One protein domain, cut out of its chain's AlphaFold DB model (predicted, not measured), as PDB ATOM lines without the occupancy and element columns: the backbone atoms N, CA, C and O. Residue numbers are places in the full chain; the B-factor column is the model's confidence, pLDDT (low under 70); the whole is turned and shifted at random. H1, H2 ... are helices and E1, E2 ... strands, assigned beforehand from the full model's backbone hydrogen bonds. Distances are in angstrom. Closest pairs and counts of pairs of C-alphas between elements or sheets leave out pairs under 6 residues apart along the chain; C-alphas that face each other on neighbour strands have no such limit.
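Overview. This is residues 2 to 169 of the 356 residues of an uncharacterized protein of Piscirickettsiaceae bacterium NZ-RLO1 (UniProt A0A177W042). A twisted sheet of five strands, E1 E4 E5 E6 E7, has H3 over one face and H5 over the other, and H2 packs on H3. A two-strand hairpin, E2 and E3, reaches away from this body, and two long unnamed stretches, residues 101 to 121 and 130 to 144, loop far from the middle before and after H4. The printed part has 168 residues with five named helices and seven named strands, in the order H1 E1 E2 E3 H2 E4 H3 E5 H4 E6 E7 H5; the class is mixed, helices and strands, with under half of the residues, 83, in named elements. The larger sheet is mixed and the smaller antiparallel; the whole is compact, with a radius of gyration of the C-alphas of 16.5 A and spans of 49 by 40 by 27 A.

Arrangement. H1, residues 2 to 6, only just touches H2, residues 48 to 58, with 3 pairs of C-alphas within 8 A, the closest being Leu 6 and Ala 58, 5.6 A. Edge strand E1, residues 14 to 18, is parallel to E4, residues 68 to 72, with N 15 and O 68 within hydrogen-bond range at 2.8 A. E2, residues 27 to 33, and E3, residues 41 to 47, form an antiparallel hairpin, with N 30 and O 44 at 2.9 A; residues 32 to 33 also pair antiparallel with residues 118 to 119. H2 touches H3, residues 77 to 89, the same way at a steep tilt of 43 degrees, the closest C-alphas being those of Ala 48 and Leu 83, 4.6 A. E4, H3 and E5, residues 96 to 100, make a strand-helix-strand unit, two parallel neighbour strands with a helix between, its crossover right-handed; N 69 and O 96 are 2.8 A apart. E5 is antiparallel to E6, residues 145 to 149, with N 97 and O 148 at 2.8 A. E6 and E7, residues 156 to 159, form a hairpin, with N 147 and O 158 at 2.8 A. H3 is on the five-stranded sheet, over E5 and E6, at a height of 7.7 A; its closest C-alphas to E5 are Gly 77 and Ser 99, 5.7 A. H5, residues 160 to 167, is on the opposite face, over E6 and E7, at a height of 8.3 A, making three layers, helices on both faces of a sheet; the C-alphas of Ala 147 and Ser 160, the closest of E6 and H5, are 5.1 A apart. H4, residues 122 to 129, is not on that sheet and touches no helix. Every O i to N i+4 pair is within hydrogen-bond range in H1, H2, H3 and H5; in H4 1 of 4 is, and 2 of 5 O i to N i+3 pairs.

Along the chain. H1 begins at C-alpha 2, (132.465, 177.930, 193.681). E2 measures 19.2 A, E3 18.9 A, H2 15.3 A and H3 18.7 A; H3 begins at C-alpha 77, (149.326, 195.162, 190.679). H5 ends at C-alpha 167, (141.743, 193.825, 171.876).

Size, cuts and confidence. The two C-alphas farthest apart, those of Glu 36 and Gln 166, are 50.8 A apart. The printed part has no cut; the links E5 to H4 and H4 to E6 are long. Mean pLDDT of the printed part is 76.9, and 49 residues are under 70, among them residues 103 to 142.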
ATOM      1  N   VAL A   2     131.588 177.212 194.648       61.91
ATOM      2  CA  VAL A   2     132.465 177.930 193.681       61.91
ATOM      3  C   VAL A   2     133.003 177.028 192.560       61.91
ATOM      4  O   VAL A   2     132.910 177.387 191.394       61.91
ATOM      5  N   LYS A   3     133.466 175.810 192.884       63.97
ATOM      6  CA  LYS A   3     133.920 174.835 191.874       63.97
ATOM      7  C   LYS A   3     132.826 174.462 190.858       63.97
ATOM      8  O   LYS A   3     133.138 174.239 189.701       63.97
ATOM      9  N   ALA A   4     131.559 174.417 191.280       72.81
ATOM     10  CA  ALA A   4     130.445 174.109 190.381       72.81
ATOM     11  C   ALA A   4     130.153 175.272 189.420       72.81
ATOM     12  O   ALA A   4     129.898 175.024 188.250       72.81
ATOM     13  N   ALA A   5     130.259 176.520 189.893       78.31
ATOM     14  CA  ALA A   5     130.107 177.708 189.053       78.31
ATOM     15  C   ALA A   5     131.274 177.872 188.062       78.31
ATOM     16  O   ALA A   5     131.046 178.149 186.892       78.31
ATOM     17  N   LEU A   6     132.519 177.641 188.498       84.50
ATOM     18  CA  LEU A   6     133.692 177.699 187.614       84.50
ATOM     19  C   LEU A   6     133.677 176.600 186.540       84.50
ATOM     20  O   LEU A   6     134.104 176.849 185.420       84.50
ATOM     21  N   ASN A   7     133.123 175.423 186.847       84.81
ATOM     22  CA  ASN A   7     132.966 174.338 185.873       84.81
ATOM     23  C   ASN A   7     131.892 174.627 184.803       84.81
ATOM     24  O   ASN A   7     131.788 173.903 183.823       84.81
ATOM     25  N   GLN A   8     131.080 175.666 185.004       83.94
ATOM     26  CA  GLN A   8     130.108 176.169 184.028       83.94
ATOM     27  C   GLN A   8     130.636 177.398 183.280       83.94
ATOM     28  O   GLN A   8     129.874 178.061 182.581       83.94
ATOM     29  N   ALA A   9     131.917 177.744 183.455       85.94
ATOM     30  CA  ALA A   9     132.511 178.851 182.733       85.94
ATOM     31  C   ALA A   9     132.475 178.590 181.222       85.94
ATOM     32  O   ALA A   9     132.711 177.480 180.745       85.94
ATOM     33  N   GLU A  10     132.216 179.663 180.493       83.38
ATOM     34  CA  GLU A  10     132.238 179.739 179.038       83.38
ATOM     35  C   GLU A  10     133.389 180.665 178.600       83.38
ATOM     36  O   GLU A  10     133.882 181.459 179.416       83.38
ATOM     37  N   PRO A  11     133.825 180.629 177.330       79.38
ATOM     38  CA  PRO A  11     134.661 181.695 176.782       79.38
ATOM     39  C   PRO A  11     134.072 183.081 177.102       79.38
ATOM     40  O   PRO A  11     132.853 183.233 177.203       79.38
ATOM     41  N   PHE A  12     134.920 184.099 177.275       78.06
ATOM     42  CA  PHE A  12     134.500 185.465 177.659       78.06
ATOM     43  C   PHE A  12     133.941 185.605 179.083       78.06
ATOM     44  O   PHE A  12     133.492 186.690 179.467       78.06
ATOM     45  N   THR A  13     133.994 184.546 179.903       82.88
ATOM     46  CA  THR A  13     133.580 184.629 181.309       82.88
ATOM     47  C   THR A  13     134.397 185.682 182.057       82.88
ATOM     48  O   THR A  13     135.628 185.756 181.968       82.88
ATOM     49  N   ARG A  14     133.684 186.492 182.845       85.00
ATOM     50  CA  ARG A  14     134.272 187.456 183.771       85.00
ATOM     51  C   ARG A  14     134.270 186.894 185.182       85.00
ATOM     52  O   ARG A  14     133.212 186.590 185.726       85.00
ATOM     53  N   ILE A  15     135.445 186.822 185.789       86.25
ATOM     54  CA  ILE A  15     135.629 186.379 187.169       86.25
ATOM     55  C   ILE A  15     135.982 187.601 188.006       86.25
ATOM     56  O   ILE A  15     136.949 188.298 187.716       86.25
ATOM     57  N   TYR A  16     135.200 187.867 189.044       83.81
ATOM     58  CA  TYR A  16     135.487 188.925 190.007       83.81
ATOM     59  C   TYR A  16     136.117 188.292 191.244       83.81
ATOM     60  O   TYR A  16     135.537 187.372 191.822       83.81
ATOM     61  N   ILE A  17     137.299 188.768 191.626       84.00
ATOM     62  CA  ILE A  17     137.990 188.347 192.848       84.00
ATOM     63  C   ILE A  17     137.979 189.537 193.792       84.00
ATOM     64  O   ILE A  17     138.560 190.571 193.476       84.00
ATOM     65  N   ASP A  18     137.306 189.380 194.918       78.44
ATOM     66  CA  ASP A  18     137.165 190.390 195.961       78.44
ATOM     67  C   ASP A  18     137.974 189.945 197.180       78.44
ATOM     68  O   ASP A  18     137.751 188.844 197.685       78.44
ATOM     69  N   ALA A  19     138.974 190.743 197.557       80.56
ATOM     70  CA  ALA A  19     139.904 190.458 198.646       80.56
ATOM     71  C   ALA A  19     140.698 191.717 199.039       80.56
ATOM     72  O   ALA A  19     140.740 192.706 198.309       80.56
ATOM     73  N   HIS A  20     141.410 191.664 200.166       80.81
ATOM     74  CA  HIS A  20     142.354 192.717 200.545       80.81
ATOM     75  C   HIS A  20     143.667 192.572 199.776       80.81
ATOM     76  O   HIS A  20     144.202 191.472 199.643       80.81
ATOM     77  N   GLY A  21     144.204 193.693 199.306       81.62
ATOM     78  CA  GLY A  21     145.529 193.775 198.698       81.62
ATOM     79  C   GLY A  21     146.374 194.838 199.389       81.62
ATOM     80  O   GLY A  21     145.840 195.720 200.069       81.62
ATOM     81  N   GLN A  22     147.688 194.740 199.228       80.88
ATOM     82  CA  GLN A  22     148.639 195.764 199.645       80.88
ATOM     83  C   GLN A  22     149.619 196.050 198.506       80.88
ATOM     84  O   GLN A  22     149.832 195.176 197.660       80.88
ATOM     85  N   PRO A  23     150.217 197.256 198.471       81.00
ATOM     86  CA  PRO A  23     151.334 197.530 197.579       81.00
ATOM     87  C   PRO A  23     152.423 196.465 197.734       81.00
ATOM     88  O   PRO A  23     152.705 196.025 198.845       81.00
ATOM     89  N   ASP A  24     153.013 196.057 196.614       83.25
ATOM     90  CA  ASP A  24     154.137 195.114 196.527       83.25
ATOM     91  C   ASP A  24     153.888 193.664 196.987       83.25
ATOM     92  O   ASP A  24     154.695 192.793 196.658       83.25
ATOM     93  N   ASP A  25     152.756 193.363 197.627       87.94
ATOM     94  CA  ASP A  25     152.399 191.995 198.009       87.94
ATOM     95  C   ASP A  25     152.110 191.112 196.775       87.94
ATOM     96  O   ASP A  25     151.436 191.494 195.810       87.94
ATOM     97  N   ASP A  26     152.601 189.872 196.823       87.31
ATOM     98  CA  ASP A  26     152.362 188.831 195.816       87.31
ATOM     99  C   ASP A  26     151.198 187.888 196.180       87.31
ATOM    100  O   ASP A  26     150.938 186.896 195.486       87.31
ATOM    101  N   TYR A  27     150.457 188.224 197.240       93.31
ATOM    102  CA  TYR A  27     149.266 187.530 197.713       93.31
ATOM    103  C   TYR A  27     148.115 188.510 197.976       93.31
ATOM    104  O   TYR A  27     148.312 189.690 198.249       93.31
ATOM    105  N   LEU A  28     146.890 187.992 197.926       90.88
ATOM    106  CA  LEU A  28     145.700 188.667 198.438       90.88
ATOM    107  C   LEU A  28     145.360 188.118 199.823       90.88
ATOM    108  O   LEU A  28     145.610 186.948 200.111       90.88
ATOM    109  N   THR A  29     144.775 188.942 200.683       87.06
ATOM    110  CA  THR A  29     144.328 188.532 202.017       87.06
ATOM    111  C   THR A  29     142.810 188.423 202.054       87.06
ATOM    112  O   THR A  29     142.094 189.377 201.762       87.06
ATOM    113  N   GLN A  30     142.308 187.261 202.462       82.31
ATOM    114  CA  GLN A  30     140.898 187.038 202.756       82.31
ATOM    115  C   GLN A  30     140.729 186.816 204.256       82.31
ATOM    116  O   GLN A  30     141.384 185.948 204.832       82.31
ATOM    117  N   PHE A  31     139.822 187.552 204.893       77.25
ATOM    118  CA  PHE A  31     139.470 187.298 206.287       77.25
ATOM    119  C   PHE A  31     138.401 186.210 206.381       77.25
ATOM    120  O   PHE A  31     137.350 186.291 205.734       77.25
ATOM    121  N   ILE A  32     138.680 185.195 207.198       75.88
ATOM    122  CA  ILE A  32     137.752 184.116 207.537       75.88
ATOM    123  C   ILE A  32     137.381 184.253 209.012       75.88
ATOM    124  O   ILE A  32     138.257 184.451 209.854       75.88
ATOM    125  N   TYR A  33     136.088 184.141 209.322       71.62
ATOM    126  CA  TYR A  33     135.582 184.194 210.694       71.62
ATOM    127  C   TYR A  33     135.161 182.798 211.134       71.62
ATOM    128  O   TYR A  33     134.394 182.122 210.437       71.62
ATOM    129  N   SER A  34     135.663 182.379 212.295       69.25
ATOM    130  CA  SER A  34     135.218 181.143 212.931       69.25
ATOM    131  C   SER A  34     133.819 181.339 213.524       69.25
ATOM    132  O   SER A  34     133.561 182.374 214.143       69.25
ATOM    133  N   PRO A  35     132.908 180.363 213.385       65.12
ATOM    134  CA  PRO A  35     131.633 180.394 214.098       65.12
ATOM    135  C   PRO A  35     131.806 180.266 215.621       65.12
ATOM    136  O   PRO A  35     130.938 180.718 216.363       65.12
ATOM    137  N   GLU A  36     132.910 179.671 216.085       71.50
ATOM    138  CA  GLU A  36     133.205 179.449 217.509       71.50
ATOM    139  C   GLU A  36     133.868 180.668 218.171       71.50
ATOM    140  O   GLU A  36     133.731 180.873 219.373       71.50
ATOM    141  N   GLU A  37     134.513 181.528 217.376       66.81
ATOM    142  CA  GLU A  37     135.115 182.788 217.824       66.81
ATOM    143  C   GLU A  37     134.672 183.938 216.902       66.81
ATOM    144  O   GLU A  37     135.389 184.300 215.968       66.81
ATOM    145  N   PRO A  38     133.504 184.561 217.152       57.78
ATOM    146  CA  PRO A  38     132.966 185.634 216.306       57.78
ATOM    147  C   PRO A  38     133.879 186.870 216.194       57.78
ATOM    148  O   PRO A  38     133.740 187.665 215.264       57.78
ATOM    149  N   SER A  39     134.798 187.040 217.150       60.84
ATOM    150  CA  SER A  39     135.843 188.070 217.180       60.84
ATOM    151  C   SER A  39     137.166 187.632 216.534       60.84
ATOM    152  O   SER A  39     137.995 188.490 216.225       60.84
ATOM    153  N   GLY A  40     137.369 186.331 216.309       59.94
ATOM    154  CA  GLY A  40     138.565 185.762 215.696       59.94
ATOM    155  C   GLY A  40     138.574 186.003 214.189       59.94
ATOM    156  O   GLY A  40     137.882 185.322 213.430       59.94
ATOM    157  N   LYS A  41     139.353 186.998 213.752       70.94
ATOM    158  CA  LYS A  41     139.628 187.248 212.333       70.94
ATOM    159  C   LYS A  41     140.880 186.475 211.936       70.94
ATOM    160  O   LYS A  41     141.970 186.811 212.392       70.94
ATOM    161  N   PHE A  42     140.749 185.487 211.057       77.56
ATOM    162  CA  PHE A  42     141.900 184.745 210.546       77.56
ATOM    163  C   PHE A  42     142.260 185.263 209.148       77.56
ATOM    164  O   PHE A  42     141.487 185.041 208.209       77.56
ATOM    165  N   PRO A  43     143.387 185.984 208.981       82.50
ATOM    166  CA  PRO A  43     143.856 186.389 207.664       82.50
ATOM    167  C   PRO A  43     144.412 185.172 206.928       82.50
ATOM    168  O   PRO A  43     145.405 184.575 207.344       82.50
ATOM    169  N   VAL A  44     143.793 184.817 205.809       86.38
ATOM    170  CA  VAL A  44     144.311 183.801 204.896       86.38
ATOM    171  C   VAL A  44     144.937 184.493 203.702       86.38
ATOM    172  O   VAL A  44     144.277 185.250 202.992       86.38
ATOM    173  N   LYS A  45     146.221 184.214 203.480       92.38
ATOM    174  CA  LYS A  45     146.964 184.687 202.314       92.38
ATOM    175  C   LYS A  45     146.741 183.728 201.149       92.38
ATOM    176  O   LYS A  45     146.943 182.525 201.290       92.38
ATOM    177  N   VAL A  46     146.332 184.269 200.010       92.19
ATOM    178  CA  VAL A  46     146.102 183.540 198.763       92.19
ATOM    179  C   VAL A  46     147.088 184.058 197.732       92.19
ATOM    180  O   VAL A  46     147.000 185.204 197.299       92.19
ATOM    181  N   THR A  47     148.038 183.217 197.346       95.31
ATOM    182  CA  THR A  47     149.063 183.564 196.354       95.31
ATOM    183  C   THR A  47     148.514 183.504 194.929       95.31
ATOM    184  O   THR A  47     147.525 182.819 194.642       95.31
ATOM    185  N   ALA A  48     149.183 184.200 194.009       95.75
ATOM    186  CA  ALA A  48     148.849 184.153 192.587       95.75
ATOM    187  C   ALA A  48     148.918 182.725 192.007       95.75
ATOM    188  O   ALA A  48     148.107 182.365 191.156       95.75
ATOM    189  N   GLU A  49     149.851 181.902 192.492       95.94
ATOM    190  CA  GLU A  49     150.010 180.502 192.085       95.94
ATOM    191  C   GLU A  49     148.830 179.638 192.532       95.94
ATOM    192  O   GLU A  49     148.202 178.989 191.700       95.94
ATOM    193  N   GLN A  50     148.435 179.716 193.807       95.00
ATOM    194  CA  GLN A  50     147.268 178.983 194.312       95.00
ATOM    195  C   GLN A  50     145.983 179.346 193.556       95.00
ATOM    196  O   GLN A  50     145.142 178.479 193.301       95.00
ATOM    197  N   MET A  51     145.824 180.624 193.199       94.38
ATOM    198  CA  MET A  51     144.689 181.082 192.403       94.38
ATOM    199  C   MET A  51     144.743 180.527 190.973       94.38
ATOM    200  O   MET A  51     143.735 180.020 190.480       94.38
ATOM    201  N   ALA A  52     145.907 180.574 190.320       96.38
ATOM    202  CA  ALA A  52     146.085 180.018 188.982       96.38
ATOM    203  C   ALA A  52     145.820 178.503 188.951       96.38
ATOM    204  O   ALA A  52     145.056 178.043 188.105       96.38
ATOM    205  N   ASP A  53     146.337 177.747 189.923       95.31
ATOM    206  CA  ASP A  53     146.107 176.305 190.066       95.31
ATOM    207  C   ASP A  53     144.633 175.960 190.306       95.31
ATOM    208  O   ASP A  53     144.122 174.929 189.853       95.31
ATOM    209  N   LEU A  54     143.927 176.785 191.082       93.25
ATOM    210  CA  LEU A  54     142.493 176.617 191.293       93.25
ATOM    211  C   LEU A  54     141.734 176.826 189.981       93.25
ATOM    212  O   LEU A  54     140.906 175.988 189.628       93.25
ATOM    213  N   LEU A  55     142.026 177.914 189.265       95.19
ATOM    214  CA  LEU A  55     141.374 178.242 188.000       95.19
ATOM    215  C   LEU A  55     141.674 177.189 186.932       95.19
ATOM    216  O   LEU A  55     140.741 176.697 186.308       95.19
ATOM    217  N   ALA A  56     142.928 176.760 186.785       94.56
ATOM    218  CA  ALA A  56     143.328 175.735 185.823       94.56
ATOM    219  C   ALA A  56     142.625 174.387 186.058       94.56
ATOM    220  O   ALA A  56     142.302 173.681 185.107       94.56
ATOM    221  N   ARG A  57     142.353 174.031 187.323       93.56
ATOM    222  CA  ARG A  57     141.639 172.792 187.679       93.56
ATOM    223  C   ARG A  57     140.118 172.907 187.620       93.56
ATOM    224  O   ARG A  57     139.446 171.883 187.524       93.56
ATOM    225  N   ALA A  58     139.570 174.106 187.803       92.94
ATOM    226  CA  ALA A  58     138.130 174.311 187.946       92.94
ATOM    227  C   ALA A  58     137.458 174.832 186.671       92.94
ATOM    228  O   ALA A  58     136.286 174.534 186.464       92.94
ATOM    229  N   VAL A  59     138.175 175.601 185.850       92.31
ATOM    230  CA  VAL A  59     137.689 176.125 184.573       92.31
ATOM    231  C   VAL A  59     137.951 175.085 183.481       92.31
ATOM    232  O   VAL A  59     139.106 174.681 183.312       92.31
ATOM    233  N   PRO A  60     136.931 174.657 182.718       90.38
ATOM    234  CA  PRO A  60     137.108 173.714 181.621       90.38
ATOM    235  C   PRO A  60     138.083 174.241 180.567       90.38
ATOM    236  O   PRO A  60     138.065 175.428 180.257       90.38
ATOM    237  N   SER A  61     138.894 173.368 179.964       87.94
ATOM    238  CA  SER A  61     139.925 173.765 178.986       87.94
ATOM    239  C   SER A  61     139.374 174.592 177.819       87.94
ATOM    240  O   SER A  61     139.997 175.568 177.416       87.94
ATOM    241  N   TYR A  62     138.173 174.270 177.328       83.75
ATOM    242  CA  TYR A  62     137.501 175.026 176.264       83.75
ATOM    243  C   TYR A  62     137.105 176.457 176.673       83.75
ATOM    244  O   TYR A  62     136.878 177.298 175.808       83.75
ATOM    245  N   ALA A  63     137.012 176.737 177.975       86.94
ATOM    246  CA  ALA A  63     136.649 178.034 178.539       86.94
ATOM    247  C   ALA A  63     137.862 178.824 179.057       86.94
ATOM    248  O   ALA A  63     137.706 179.972 179.457       86.94
ATOM    249  N   GLN A  64     139.075 178.261 179.018       89.19
ATOM    250  CA  GLN A  64     140.325 178.942 179.405       89.19
ATOM    251  C   GLN A  64     140.827 179.937 178.337       89.19
ATOM    252  O   GLN A  64     141.993 180.334 178.338       89.19
ATOM    253  N   ASN A  65     139.947 180.345 177.420       85.44
ATOM    254  CA  ASN A  65     140.215 181.340 176.394       85.44
ATOM    255  C   ASN A  65     139.374 182.597 176.629       85.44
ATOM    256  O   ASN A  65     138.193 182.505 176.976       85.44
ATOM    257  N   ASN A  66     139.958 183.767 176.372       83.62
ATOM    258  CA  ASN A  66     139.254 185.048 176.450       83.62
ATOM    259  C   ASN A  66     138.651 185.370 177.831       83.62
ATOM    260  O   ASN A  66     137.671 186.105 177.943       83.62
ATOM    261  N   LEU A  67     139.225 184.839 178.913       89.31
ATOM    262  CA  LEU A  67     138.754 185.134 180.266       89.31
ATOM    263  C   LEU A  67     139.203 186.519 180.730       89.31
ATOM    264  O   LEU A  67     140.328 186.953 180.477       89.31
ATOM    265  N   GLN A  68     138.339 187.190 181.488       89.56
ATOM    266  CA  GLN A  68     138.703 188.420 182.188       89.56
ATOM    267  C   GLN A  68     138.572 188.230 183.689       89.56
ATOM    268  O   GLN A  68     137.479 188.016 184.212       89.56
ATOM    269  N   ILE A  69     139.680 188.375 184.401       92.88
ATOM    270  CA  ILE A  69     139.720 188.343 185.856       92.88
ATOM    271  C   ILE A  69     139.826 189.782 186.343       92.88
ATOM    272  O   ILE A  69     140.772 190.490 186.016       92.88
ATOM    273  N   LYS A  70     138.845 190.244 187.113       88.94
ATOM    274  CA  LYS A  70     138.801 191.598 187.670       88.94
ATOM    275  C   LYS A  70     139.088 191.524 189.160       88.94
ATOM    276  O   LYS A  70     138.307 190.936 189.907       88.94
ATOM    277  N   LEU A  71     140.199 192.123 189.575       86.56
ATOM    278  CA  LEU A  71     140.584 192.189 190.979       86.56
ATOM    279  C   LEU A  71     139.909 193.395 191.624       86.56
ATOM    280  O   LEU A  71     140.133 194.525 191.211       86.56
ATOM    281  N   LEU A  72     139.075 193.148 192.621       80.38
ATOM    282  CA  LEU A  72     138.462 194.150 193.483       80.38
ATOM    283  C   LEU A  72     139.264 194.165 194.787       80.38
ATOM    284  O   LEU A  72     138.853 193.601 195.791       80.38
ATOM    285  N   ALA A  73     140.468 194.726 194.718       79.06
ATOM    286  CA  ALA A  73     141.422 194.760 195.820       79.06
ATOM    287  C   ALA A  73     142.235 196.057 195.760       79.06
ATOM    288  O   ALA A  73     142.356 196.664 194.693       79.06
ATOM    289  N   CYS A  74     142.793 196.482 196.892       78.62
ATOM    290  CA  CYS A  74     143.667 197.653 196.964       78.62
ATOM    291  C   CYS A  74     145.046 197.332 196.374       78.62
ATOM    292  O   CYS A  74     145.677 196.364 196.792       78.62
ATOM    293  N   HIS A  75     145.512 198.146 195.424       81.69
ATOM    294  CA  HIS A  75     146.852 198.056 194.823       81.69
ATOM    295  C   HIS A  75     147.332 196.636 194.421       81.69
ATOM    296  O   HIS A  75     148.494 196.302 194.656       81.69
ATOM    297  N   PRO A  76     146.524 195.768 193.774       88.25
ATOM    298  CA  PRO A  76     146.880 194.367 193.572       88.25
ATOM    299  C   PRO A  76     147.798 194.158 192.352       88.25
ATOM    300  O   PRO A  76     147.777 193.092 191.741       88.25
ATOM    301  N   GLY A  77     148.567 195.169 191.935       91.12
ATOM    302  CA  GLY A  77     149.326 195.162 190.679       91.12
ATOM    303  C   GLY A  77     150.388 194.059 190.607       91.12
ATOM    304  O   GLY A  77     150.497 193.370 189.588       91.12
ATOM    305  N   THR A  78     151.133 193.835 191.695       93.38
ATOM    306  CA  THR A  78     152.149 192.768 191.777       93.38
ATOM    307  C   THR A  78     151.505 191.387 191.693       93.38
ATOM    308  O   THR A  78     151.873 190.588 190.823       93.38
ATOM    309  N   PHE A  79     150.471 191.138 192.502       95.38
ATOM    310  CA  PHE A  79     149.655 189.926 192.421       95.38
ATOM    311  C   PHE A  79     149.079 189.705 191.012       95.38
ATOM    312  O   PHE A  79     149.196 188.610 190.466       95.38
ATOM    313  N   ALA A  80     148.503 190.738 190.386       95.50
ATOM    314  CA  ALA A  80     147.880 190.652 189.064       95.50
ATOM    315  C   ALA A  80     148.871 190.218 187.980       95.50
ATOM    316  O   ALA A  80     148.586 189.317 187.186       95.50
ATOM    317  N   ARG A  81     150.066 190.820 187.986       96.38
ATOM    318  CA  ARG A  81     151.155 190.470 187.071       96.38
ATOM    319  C   ARG A  81     151.582 189.014 187.246       96.38
ATOM    320  O   ARG A  81     151.786 188.312 186.255       96.38
ATOM    321  N   HIS A  82     151.736 188.557 188.488       96.94
ATOM    322  CA  HIS A  82     152.117 187.175 188.782       96.94
ATOM    323  C   HIS A  82     151.016 186.185 188.396       96.94
ATOM    324  O   HIS A  82     151.314 185.163 187.775       96.94
ATOM    325  N   LEU A  83     149.754 186.518 188.670       97.56
ATOM    326  CA  LEU A  83     148.607 185.700 188.294       97.56
ATOM    327  C   LEU A  83     148.539 185.531 186.775       97.56
ATOM    328  O   LEU A  83     148.436 184.407 186.296       97.56
ATOM    329  N   MET A  84     148.688 186.615 186.007       97.88
ATOM    330  CA  MET A  84     148.679 186.537 184.543       97.88
ATOM    331  C   MET A  84     149.816 185.656 183.998       97.88
ATOM    332  O   MET A  84     149.590 184.839 183.106       97.88
ATOM    333  N   LYS A  85     151.028 185.755 184.566       97.94
ATOM    334  CA  LYS A  85     152.153 184.875 184.193       97.94
ATOM    335  C   LYS A  85     151.842 183.402 184.448       97.94
ATOM    336  O   LYS A  85     152.094 182.574 183.576       97.94
ATOM    337  N   LYS A  86     151.284 183.075 185.616       97.94
ATOM    338  CA  LYS A  86     150.926 181.698 185.980       97.94
ATOM    339  C   LYS A  86     149.794 181.159 185.101       97.94
ATOM    340  O   LYS A  86     149.914 180.062 184.573       97.94
ATOM    341  N   LEU A  87     148.749 181.945 184.845       97.31
ATOM    342  CA  LEU A  87     147.661 181.558 183.936       97.31
ATOM    343  C   LEU A  87     148.179 181.242 182.529       97.31
ATOM    344  O   LEU A  87     147.813 180.220 181.953       97.31
ATOM    345  N   HIS A  88     149.081 182.071 182.002       96.38
ATOM    346  CA  HIS A  88     149.716 181.807 180.714       96.38
ATOM    347  C   HIS A  88     150.507 180.485 180.711       96.38
ATOM    348  O   HIS A  88     150.392 179.718 179.759       96.38
ATOM    349  N   GLN A  89     151.238 180.172 181.787       96.69
ATOM    350  CA  GLN A  89     151.938 178.886 181.944       96.69
ATOM    351  C   GLN A  89     150.976 177.688 181.996       96.69
ATOM    352  O   GLN A  89     151.309 176.621 181.490       96.69
ATOM    353  N   HIS A  90     149.773 177.869 182.547       95.88
ATOM    354  CA  HIS A  90     148.708 176.860 182.526       95.88
ATOM    355  C   HIS A  90     147.969 176.759 181.182       95.88
ATOM    356  O   HIS A  90     147.018 175.991 181.074       95.88
ATOM    357  N   GLY A  91     148.392 177.501 180.156       92.50
ATOM    358  CA  GLY A  91     147.813 177.422 178.817       92.50
ATOM    359  C   GLY A  91     146.561 178.272 178.615       92.50
ATOM    360  O   GLY A  91     145.911 178.130 177.581       92.50
ATOM    361  N   PHE A  92     146.236 179.178 179.546       93.38
ATOM    362  CA  PHE A  92     145.172 180.153 179.326       93.38
ATOM    363  C   PHE A  92     145.559 181.058 178.161       93.38
ATOM    364  O   PHE A  92     146.674 181.591 178.116       93.38
ATOM    365  N   LYS A  93     144.632 181.259 177.229       90.19
ATOM    366  CA  LYS A  93     144.845 182.057 176.018       90.19
ATOM    367  C   LYS A  93     143.988 183.307 176.055       90.19
ATOM    368  O   LYS A  93     142.910 183.300 176.654       90.19
ATOM    369  N   ARG A  94     144.504 184.390 175.463       89.56
ATOM    370  CA  ARG A  94     143.809 185.683 175.343       89.56
ATOM    371  C   ARG A  94     143.125 186.097 176.645       89.56
ATOM    372  O   ARG A  94     142.009 186.578 176.670       89.56
ATOM    373  N   THR A  95     143.765 185.822 177.768       92.69
ATOM    374  CA  THR A  95     143.213 186.066 179.093       92.69
ATOM    375  C   THR A  95     143.781 187.375 179.608       92.69
ATOM    376  O   THR A  95     144.890 187.771 179.238       92.69
ATOM    377  N   SER A  96     143.011 188.071 180.438       94.62
ATOM    378  CA  SER A  96     143.464 189.291 181.099       94.62
ATOM    379  C   SER A  96     143.140 189.301 182.587       94.62
ATOM    380  O   SER A  96     142.106 188.796 183.025       94.62
ATOM    381  N   VAL A  97     144.031 189.916 183.361       96.25
ATOM    382  CA  VAL A  97     143.852 190.252 184.772       96.25
ATOM    383  C   VAL A  97     143.857 191.773 184.893       96.25
ATOM    384  O   VAL A  97     144.850 192.427 184.575       96.25
ATOM    385  N   ILE A  98     142.735 192.341 185.331       91.44
ATOM    386  CA  ILE A  98     142.547 193.780 185.503       91.44
ATOM    387  C   ILE A  98     142.804 194.142 186.966       91.44
ATOM    388  O   ILE A  98     142.090 193.660 187.853       91.44
ATOM    389  N   SER A  99     143.794 195.000 187.204       89.88
ATOM    390  CA  SER A  99     144.116 195.576 188.512       89.88
ATOM    391  C   SER A  99     143.694 197.040 188.598       89.88
ATOM    392  O   SER A  99     143.562 197.716 187.579       89.88
ATOM    393  N   TYR A 100     143.502 197.522 189.824       80.50
ATOM    394  CA  TYR A 100     143.319 198.938 190.133       80.50
ATOM    395  C   TYR A 100     144.587 199.469 190.791       80.50
ATOM    396  O   TYR A 100     145.114 198.844 191.708       80.50
ATOM    397  N   ASP A 101     145.050 200.632 190.362       72.31
ATOM    398  CA  ASP A 101     146.284 201.232 190.871       72.31
ATOM    399  C   ASP A 101     146.041 202.068 192.147       72.31
ATOM    400  O   ASP A 101     146.953 202.692 192.686       72.31
ATOM    401  N   GLU A 102     144.820 202.014 192.689       71.12
ATOM    402  CA  GLU A 102     144.357 202.759 193.861       71.12
ATOM    403  C   GLU A 102     143.653 201.855 194.892       71.12
ATOM    404  O   GLU A 102     143.396 200.665 194.667       71.12
ATOM    405  N   VAL A 103     143.301 202.446 196.038       60.84
ATOM    406  CA  VAL A 103     142.407 201.846 197.035       60.84
ATOM    407  C   VAL A 103     141.033 201.624 196.399       60.84
ATOM    408  O   VAL A 103     140.350 202.569 196.006       60.84
ATOM    409  N   SER A 104     140.612 200.364 196.308       56.81
ATOM    410  CA  SER A 104     139.308 199.996 195.763       56.81
ATOM    411  C   SER A 104     138.310 199.819 196.902       56.81
ATOM    412  O   SER A 104     138.520 198.974 197.763       56.81
ATOM    413  N   ILE A 105     137.207 200.573 196.887       50.69
ATOM    414  CA  ILE A 105     136.050 200.340 197.761       50.69
ATOM    415  C   ILE A 105     134.848 200.004 196.884       50.69
ATOM    416  O   ILE A 105     134.392 200.837 196.098       50.69
ATOM    417  N   GLU A 106     134.330 198.779 196.986       45.22
ATOM    418  CA  GLU A 106     133.020 198.457 196.416       45.22
ATOM    419  C   GLU A 106     131.931 199.045 197.344       45.22
ATOM    420  O   GLU A 106     132.024 199.003 198.571       45.22
ATOM    421  N   ILE A 107     130.900 199.667 196.766       37.66
ATOM    422  CA  ILE A 107     129.694 200.103 197.482       37.66
ATOM    423  C   ILE A 107     128.544 199.285 196.901       37.66
ATOM    424  O   ILE A 107     128.021 199.613 195.839       37.66
ATOM    425  N   GLY A 108     128.157 198.202 197.575       36.44
ATOM    426  CA  GLY A 108     127.030 197.374 197.140       36.44
ATOM    427  C   GLY A 108     127.040 195.992 197.779       36.44
ATOM    428  O   GLY A 108     127.966 195.221 197.574       36.44
ATOM    429  N   GLY A 109     126.010 195.684 198.569       36.88
ATOM    430  CA  GLY A 109     125.939 194.456 199.357       36.88
ATOM    431  C   GLY A 109     125.677 193.210 198.515       36.88
ATOM    432  O   GLY A 109     124.605 193.065 197.921       36.88
ATOM    433  N   LYS A 110     126.616 192.262 198.539       43.38
ATOM    434  CA  LYS A 110     126.362 190.871 198.150       43.38
ATOM    435  C   LYS A 110     125.771 190.107 199.340       43.38
ATOM    436  O   LYS A 110     126.049 190.397 200.503       43.38
ATOM    437  N   LYS A 111     124.903 189.128 199.057       42.56
ATOM    438  CA  LYS A 111     124.322 188.254 200.092       42.56
ATOM    439  C   LYS A 111     125.447 187.519 200.825       42.56
ATOM    440  O   LYS A 111     126.246 186.840 200.186       42.56
ATOM    441  N   LEU A 112     125.454 187.617 202.153       48.41
ATOM    442  CA  LEU A 112     126.370 186.877 203.019       48.41
ATOM    443  C   LEU A 112     126.307 185.375 202.711       48.41
ATOM    444  O   LEU A 112     125.227 184.788 202.579       48.41
ATOM    445  N   SER A 113     127.483 184.759 202.593       47.75
ATOM    446  CA  SER A 113     127.628 183.313 202.447       47.75
ATOM    447  C   SER A 113     127.013 182.597 203.656       47.75
ATOM    448  O   SER A 113     127.308 182.949 204.793       47.75
ATOM    449  N   LYS A 114     126.193 181.564 203.419       53.81
ATOM    450  CA  LYS A 114     125.633 180.686 204.470       53.81
ATOM    451  C   LYS A 114     126.608 179.585 204.928       53.81
ATOM    452  O   LYS A 114     126.175 178.573 205.470       53.81
ATOM    453  N   ASN A 115     127.896 179.712 204.616       55.66
ATOM    454  CA  ASN A 115     128.894 178.711 204.980       55.66
ATOM    455  C   ASN A 115     129.165 178.751 206.498       55.66
ATOM    456  O   ASN A 115     129.012 179.802 207.115       55.66
ATOM    457  N   GLN A 116     129.562 177.616 207.088       51.25
ATOM    458  CA  GLN A 116     129.882 177.504 208.521       51.25
ATOM    459  C   GLN A 116     130.952 178.526 208.938       51.25
ATOM    460  O   GLN A 116     130.901 179.066 210.036       51.25
ATOM    461  N   PHE A 117     131.869 178.834 208.019       50.66
ATOM    462  CA  PHE A 117     132.769 179.976 208.102       50.66
ATOM    463  C   PHE A 117     132.177 181.149 207.326       50.66
ATOM    464  O   PHE A 117     131.963 181.060 206.111       50.66
ATOM    465  N   ALA A 118     131.924 182.259 208.015       54.28
ATOM    466  CA  ALA A 118     131.451 183.465 207.360       54.28
ATOM    467  C   ALA A 118     132.619 184.126 206.615       54.28
ATOM    468  O   ALA A 118     133.680 184.369 207.187       54.28
ATOM    469  N   LEU A 119     132.408 184.435 205.336       52.81
ATOM    470  CA  LEU A 119     133.241 185.377 204.594       52.81
ATOM    471  C   LEU A 119     132.534 186.727 204.678       52.81
ATOM    472  O   LEU A 119     131.379 186.829 204.250       52.81
ATOM    473  N   ARG A 120     133.188 187.738 205.254       54.38
ATOM    474  CA  ARG A 120     132.700 189.114 205.138       54.38
ATOM    475  C   ARG A 120     133.246 189.730 203.858       54.38
ATOM    476  O   ARG A 120     134.399 189.515 203.495       54.38
ATOM    477  N   ASP A 121     132.362 190.444 203.183       52.31
ATOM    478  CA  ASP A 121     132.646 191.224 201.987       52.31
ATOM    479  C   ASP A 121     133.446 192.476 202.396       52.31
ATOM    480  O   ASP A 121     133.164 193.073 203.445       52.31
ATOM    481  N   PHE A 122     134.434 192.867 201.585       49.69
ATOM    482  CA  PHE A 122     135.257 194.060 201.796       49.69
ATOM    483  C   PHE A 122     134.395 195.305 202.068       49.69
ATOM    484  O   PHE A 122     134.694 196.085 202.974       49.69
ATOM    485  N   THR A 123     133.253 195.422 201.382       48.22
ATOM    486  CA  THR A 123     132.281 196.518 201.532       48.22
ATOM    487  C   THR A 123     131.714 196.662 202.944       48.22
ATOM    488  O   THR A 123     131.259 197.744 203.322       48.22
ATOM    489  N   THR A 124     131.706 195.584 203.736       48.38
ATOM    490  CA  THR A 124     131.182 195.592 205.108       48.38
ATOM    491  C   THR A 124     132.218 195.983 206.155       48.38
ATOM    492  O   THR A 124     131.826 196.558 207.166       48.38
ATOM    493  N   GLU A 125     133.513 195.742 205.922       49.16
ATOM    494  CA  GLU A 125     134.583 196.207 206.820       49.16
ATOM    495  C   GLU A 125     134.956 197.674 206.556       49.16
ATOM    496  O   GLU A 125     135.274 198.412 207.487       49.16
ATOM    497  N   SER A 126     134.852 198.137 205.308       45.97
ATOM    498  CA  SER A 126     135.213 199.507 204.933       45.97
ATOM    499  C   SER A 126     134.147 200.566 205.264       45.97
ATOM    500  O   SER A 126     134.415 201.763 205.152       45.97
ATOM    501  N   ARG A 127     132.944 200.178 205.712       45.41
ATOM    502  CA  ARG A 127     131.936 201.140 206.210       45.41
ATOM    503  C   ARG A 127     132.391 201.868 207.478       45.41
ATOM    504  O   ARG A 127     132.017 203.024 207.659       45.41
ATOM    505  N   ASP A 128     133.242 201.239 208.284       41.59
ATOM    506  CA  ASP A 128     133.750 201.820 209.532       41.59
ATOM    507  C   ASP A 128     134.929 202.783 209.313       41.59
ATOM    508  O   ASP A 128     135.246 203.578 210.194       41.59
ATOM    509  N   CYS A 129     135.571 202.769 208.136       40.44
ATOM    510  CA  CYS A 129     136.734 203.623 207.863       40.44
ATOM    511  C   CYS A 129     136.409 204.989 207.230       40.44
ATOM    512  O   CYS A 129     137.329 205.734 206.914       40.44
ATOM    513  N   GLY A 130     135.133 205.359 207.063       34.66
ATOM    514  CA  GLY A 130     134.725 206.725 206.681       34.66
ATOM    515  C   GLY A 130     135.144 207.199 205.278       34.66
ATOM    516  O   GLY A 130     134.852 208.333 204.899       34.66
ATOM    517  N   TYR A 131     135.794 206.353 204.476       38.38
ATOM    518  CA  TYR A 131     136.222 206.693 203.122       38.38
ATOM    519  C   TYR A 131     135.072 206.533 202.118       38.38
ATOM    520  O   TYR A 131     134.793 205.448 201.616       38.38
ATOM    521  N   SER A 132     134.435 207.651 201.764       36.22
ATOM    522  CA  SER A 132     133.659 207.782 200.525       36.22
ATOM    523  C   SER A 132     134.620 208.051 199.361       36.22
ATOM    524  O   SER A 132     134.695 209.168 198.848       36.22
ATOM    525  N   LEU A 133     135.391 207.046 198.946       41.97
ATOM    526  CA  LEU A 133     136.180 207.143 197.717       41.97
ATOM    527  C   LEU A 133     135.280 206.798 196.534       41.97
ATOM    528  O   LEU A 133     135.301 205.687 196.019       41.97
ATOM    529  N   THR A 134     134.463 207.756 196.101       41.56
ATOM    530  CA  THR A 134     133.917 207.733 194.743       41.56
ATOM    531  C   THR A 134     135.097 208.056 193.828       41.56
ATOM    532  O   THR A 134     135.553 209.203 193.845       41.56
ATOM    533  N   PRO A 135     135.655 207.100 193.061       44.28
ATOM    534  CA  PRO A 135     136.783 207.418 192.199       44.28
ATOM    535  C   PRO A 135     136.308 208.474 191.201       44.28
ATOM    536  O   PRO A 135     135.231 208.327 190.612       44.28
ATOM    537  N   LYS A 136     137.070 209.555 191.012       42.66
ATOM    538  CA  LYS A 136     136.783 210.505 189.933       42.66
ATOM    539  C   LYS A 136     137.016 209.757 188.623       42.66
ATOM    540  O   LYS A 136     138.146 209.442 188.280       42.66
ATOM    541  N   ARG A 137     135.943 209.406 187.914       51.44
ATOM    542  CA  ARG A 137     136.014 208.648 186.656       51.44
ATOM    543  C   ARG A 137     135.573 209.542 185.499       51.44
ATOM    544  O   ARG A 137     134.483 210.103 185.541       51.44
ATOM    545  N   GLY A 138     136.395 209.644 184.457       44.22
ATOM    546  CA  GLY A 138     136.086 210.387 183.234       44.22
ATOM    547  C   GLY A 138     137.113 210.102 182.140       44.22
ATOM    548  O   GLY A 138     138.273 209.845 182.445       44.22
ATOM    549  N   LYS A 139     136.709 210.158 180.862       54.78
ATOM    550  CA  LYS A 139     137.596 209.863 179.714       54.78
ATOM    551  C   LYS A 139     138.849 210.759 179.661       54.78
ATOM    552  O   LYS A 139     139.838 210.362 179.058       54.78
ATOM    553  N   HIS A 140     138.809 211.929 180.297       55.81
ATOM    554  CA  HIS A 140     139.911 212.896 180.357       55.81
ATOM    555  C   HIS A 140     140.890 212.673 181.519       55.81
ATOM    556  O   HIS A 140     141.924 213.326 181.564       55.81
ATOM    557  N   LEU A 141     140.558 211.794 182.468       60.09
ATOM    558  CA  LEU A 141     141.429 211.462 183.597       60.09
ATOM    559  C   LEU A 141     142.352 210.304 183.219       60.09
ATOM    560  O   LEU A 141     142.068 209.590 182.255       60.09
ATOM    561  N   GLU A 142     143.449 210.124 183.953       65.00
ATOM    562  CA  GLU A 142     144.362 208.991 183.774       65.00
ATOM    563  C   GLU A 142     143.664 207.652 184.045       65.00
ATOM    564  O   GLU A 142     142.626 207.577 184.708       65.00
ATOM    565  N   ASP A 143     144.179 206.587 183.431       71.19
ATOM    566  CA  ASP A 143     143.603 205.262 183.621       71.19
ATOM    567  C   ASP A 143     144.113 204.679 184.930       71.19
ATOM    568  O   ASP A 143     145.279 204.327 185.037       71.19
ATOM    569  N   ILE A 144     143.227 204.563 185.911       75.94
ATOM    570  CA  ILE A 144     143.542 203.979 187.220       75.94
ATOM    571  C   ILE A 144     143.568 202.445 187.189       75.94
ATOM    572  O   ILE A 144     143.564 201.803 188.241       75.94
ATOM    573  N   LYS A 145     143.454 201.841 186.001       86.25
ATOM    574  CA  LYS A 145     143.432 200.396 185.824       86.25
ATOM    575  C   LYS A 145     144.489 199.963 184.836       86.25
ATOM    576  O   LYS A 145     144.556 200.457 183.707       86.25
ATOM    577  N   THR A 146     145.182 198.904 185.211       91.06
ATOM    578  CA  THR A 146     146.134 198.220 184.348       91.06
ATOM    579  C   THR A 146     145.581 196.847 183.976       91.06
ATOM    580  O   THR A 146     145.049 196.115 184.812       91.06
ATOM    581  N   ALA A 147     145.667 196.498 182.694       94.25
ATOM    582  CA  ALA A 147     145.341 195.177 182.181       94.25
ATOM    583  C   ALA A 147     146.637 194.408 181.924       94.25
ATOM    584  O   ALA A 147     147.401 194.774 181.033       94.25
ATOM    585  N   PHE A 148     146.873 193.333 182.674       96.69
ATOM    586  CA  PHE A 148     147.890 192.333 182.350       96.69
ATOM    587  C   PHE A 148     147.246 191.278 181.461       96.69
ATOM    588  O   PHE A 148     146.178 190.784 181.809       96.69
ATOM    589  N   HIS A 149     147.839 190.939 180.319       96.00
ATOM    590  CA  HIS A 149     147.172 190.103 179.320       96.00
ATOM    591  C   HIS A 149     148.152 189.268 178.494       96.00
ATOM    592  O   HIS A 149     149.355 189.507 178.544       96.00
ATOM    593  N   ASN A 150     147.641 188.295 177.730       94.38
ATOM    594  CA  ASN A 150     148.439 187.502 176.783       94.38
ATOM    595  C   ASN A 150     147.809 187.334 175.390       94.38
ATOM    596  O   ASN A 150     147.917 186.279 174.764       94.38
ATOM    597  N   TYR A 151     147.132 188.377 174.909       90.50
ATOM    598  CA  TYR A 151     146.454 188.365 173.605       90.50
ATOM    599  C   TYR A 151     147.416 188.171 172.423       90.50
ATOM    600  O   TYR A 151     147.058 187.480 171.475       90.50
ATOM    601  N   ASP A 152     148.656 188.653 172.537       88.12
ATOM    602  CA  ASP A 152     149.705 188.470 171.520       88.12
ATOM    603  C   ASP A 152     150.518 187.175 171.718       88.12
ATOM    604  O   ASP A 152     151.609 187.016 171.174       88.12
ATOM    605  N   GLY A 153     150.049 186.259 172.571       88.00
ATOM    606  CA  GLY A 153     150.770 185.032 172.924       88.00
ATOM    607  C   GLY A 153     151.921 185.225 173.920       88.00
ATOM    608  O   GLY A 153     152.464 184.237 174.407       88.00
ATOM    609  N   ILE A 154     152.251 186.467 174.282       93.12
ATOM    610  CA  ILE A 154     153.211 186.823 175.338       93.12
ATOM    611  C   ILE A 154     152.519 187.621 176.442       93.12
ATOM    612  O   ILE A 154     151.549 188.324 176.182       93.12
ATOM    613  N   VAL A 155     153.014 187.533 177.679       96.56
ATOM    614  CA  VAL A 155     152.455 188.316 178.793       96.56
ATOM    615  C   VAL A 155     152.938 189.764 178.716       96.56
ATOM    616  O   VAL A 155     154.130 190.030 178.871       96.56
ATOM    617  N   SER A 156     152.002 190.691 178.543       96.62
ATOM    618  CA  SER A 156     152.228 192.138 178.469       96.62
ATOM    619  C   SER A 156     151.239 192.902 179.352       96.62
ATOM    620  O   SER A 156     150.364 192.316 179.999       96.62
ATOM    621  N   SER A 157     151.391 194.225 179.419       95.94
ATOM    622  CA  SER A 157     150.466 195.096 180.140       95.94
ATOM    623  C   SER A 157     150.177 196.379 179.382       95.94
ATOM    624  O   SER A 157     151.087 196.970 178.804       95.94
ATOM    625  N   LEU A 158     148.935 196.841 179.472       94.38
ATOM    626  CA  LEU A 158     148.482 198.122 178.938       94.38
ATOM    627  C   LEU A 158     147.542 198.805 179.938       94.38
ATOM    628  O   LEU A 158     146.850 198.112 180.692       94.38
ATOM    629  N   PRO A 159     147.430 200.143 179.908       91.69
ATOM    630  CA  PRO A 159     146.300 200.834 180.522       91.69
ATOM    631  C   PRO A 159     144.976 200.228 180.032       91.69
ATOM    632  O   PRO A 159     144.826 199.933 178.844       91.69
ATOM    633  N   SER A 160     144.010 200.023 180.929       87.06
ATOM    634  CA  SER A 160     142.787 199.257 180.644       87.06
ATOM    635  C   SER A 160     141.991 199.774 179.440       87.06
ATOM    636  O   SER A 160     141.441 198.976 178.683       87.06
ATOM    637  N   ARG A 161     141.937 201.089 179.218       82.62
ATOM    638  CA  ARG A 161     141.287 201.719 178.061       82.62
ATOM    639  C   ARG A 161     142.019 201.428 176.760       82.62
ATOM    640  O   ARG A 161     141.354 201.123 175.776       82.62
ATOM    641  N   ALA A 162     143.350 201.486 176.763       87.75
ATOM    642  CA  ALA A 162     144.156 201.127 175.599       87.75
ATOM    643  C   ALA A 162     144.000 199.634 175.282       87.75
ATOM    644  O   ALA A 162     143.723 199.275 174.144       87.75
ATOM    645  N   PHE A 163     144.049 198.779 176.307       89.06
ATOM    646  CA  PHE A 163     143.766 197.351 176.175       89.06
ATOM    647  C   PHE A 163     142.381 197.087 175.564       89.06
ATOM    648  O   PHE A 163     142.267 196.336 174.599       89.06
ATOM    649  N   LYS A 164     141.329 197.737 176.086       84.44
ATOM    650  CA  LYS A 164     139.967 197.632 175.542       84.44
ATOM    651  C   LYS A 164     139.919 198.046 174.068       84.44
ATOM    652  O   LYS A 164     139.361 197.309 173.269       84.44
ATOM    653  N   ALA A 165     140.512 199.188 173.724       82.00
ATOM    654  CA  ALA A 165     140.524 199.723 172.361       82.00
ATOM    655  C   ALA A 165     141.378 198.912 171.373       82.00
ATOM    656  O   ALA A 165     141.212 199.049 170.168       82.00
ATOM    657  N   GLN A 166     142.317 198.107 171.866       84.88
ATOM    658  CA  GLN A 166     143.160 197.277 171.013       84.88
ATOM    659  C   GLN A 166     142.579 195.876 170.820       84.88
ATOM    660  O   GLN A 166     142.577 195.369 169.705       84.88
ATOM    661  N   TYR A 167     142.081 195.252 171.890       81.50
ATOM    662  CA  TYR A 167     141.743 193.825 171.876       81.50
ATOM    663  C   TYR A 167     140.263 193.521 172.074       81.50
ATOM    664  O   TYR A 167     139.844 192.389 171.860       81.50
ATOM    665  N   LEU A 168     139.471 194.496 172.526       75.56
ATOM    666  CA  LEU A 168     138.059 194.294 172.859       75.56
ATOM    667  C   LEU A 168     137.116 195.153 172.003       75.56
ATOM    668  O   LEU A 168     135.947 195.288 172.359       75.56
ATOM    669  N   THR A 169     137.610 195.757 170.918       64.31
ATOM    670  CA  THR A 169     136.814 196.565 169.970       64.31
ATOM    671  C   THR A 169     136.859 196.051 168.535       64.31
ATOM    672  O   THR A 169     135.884 196.249 167.815       64.31
TER     673      THR A 169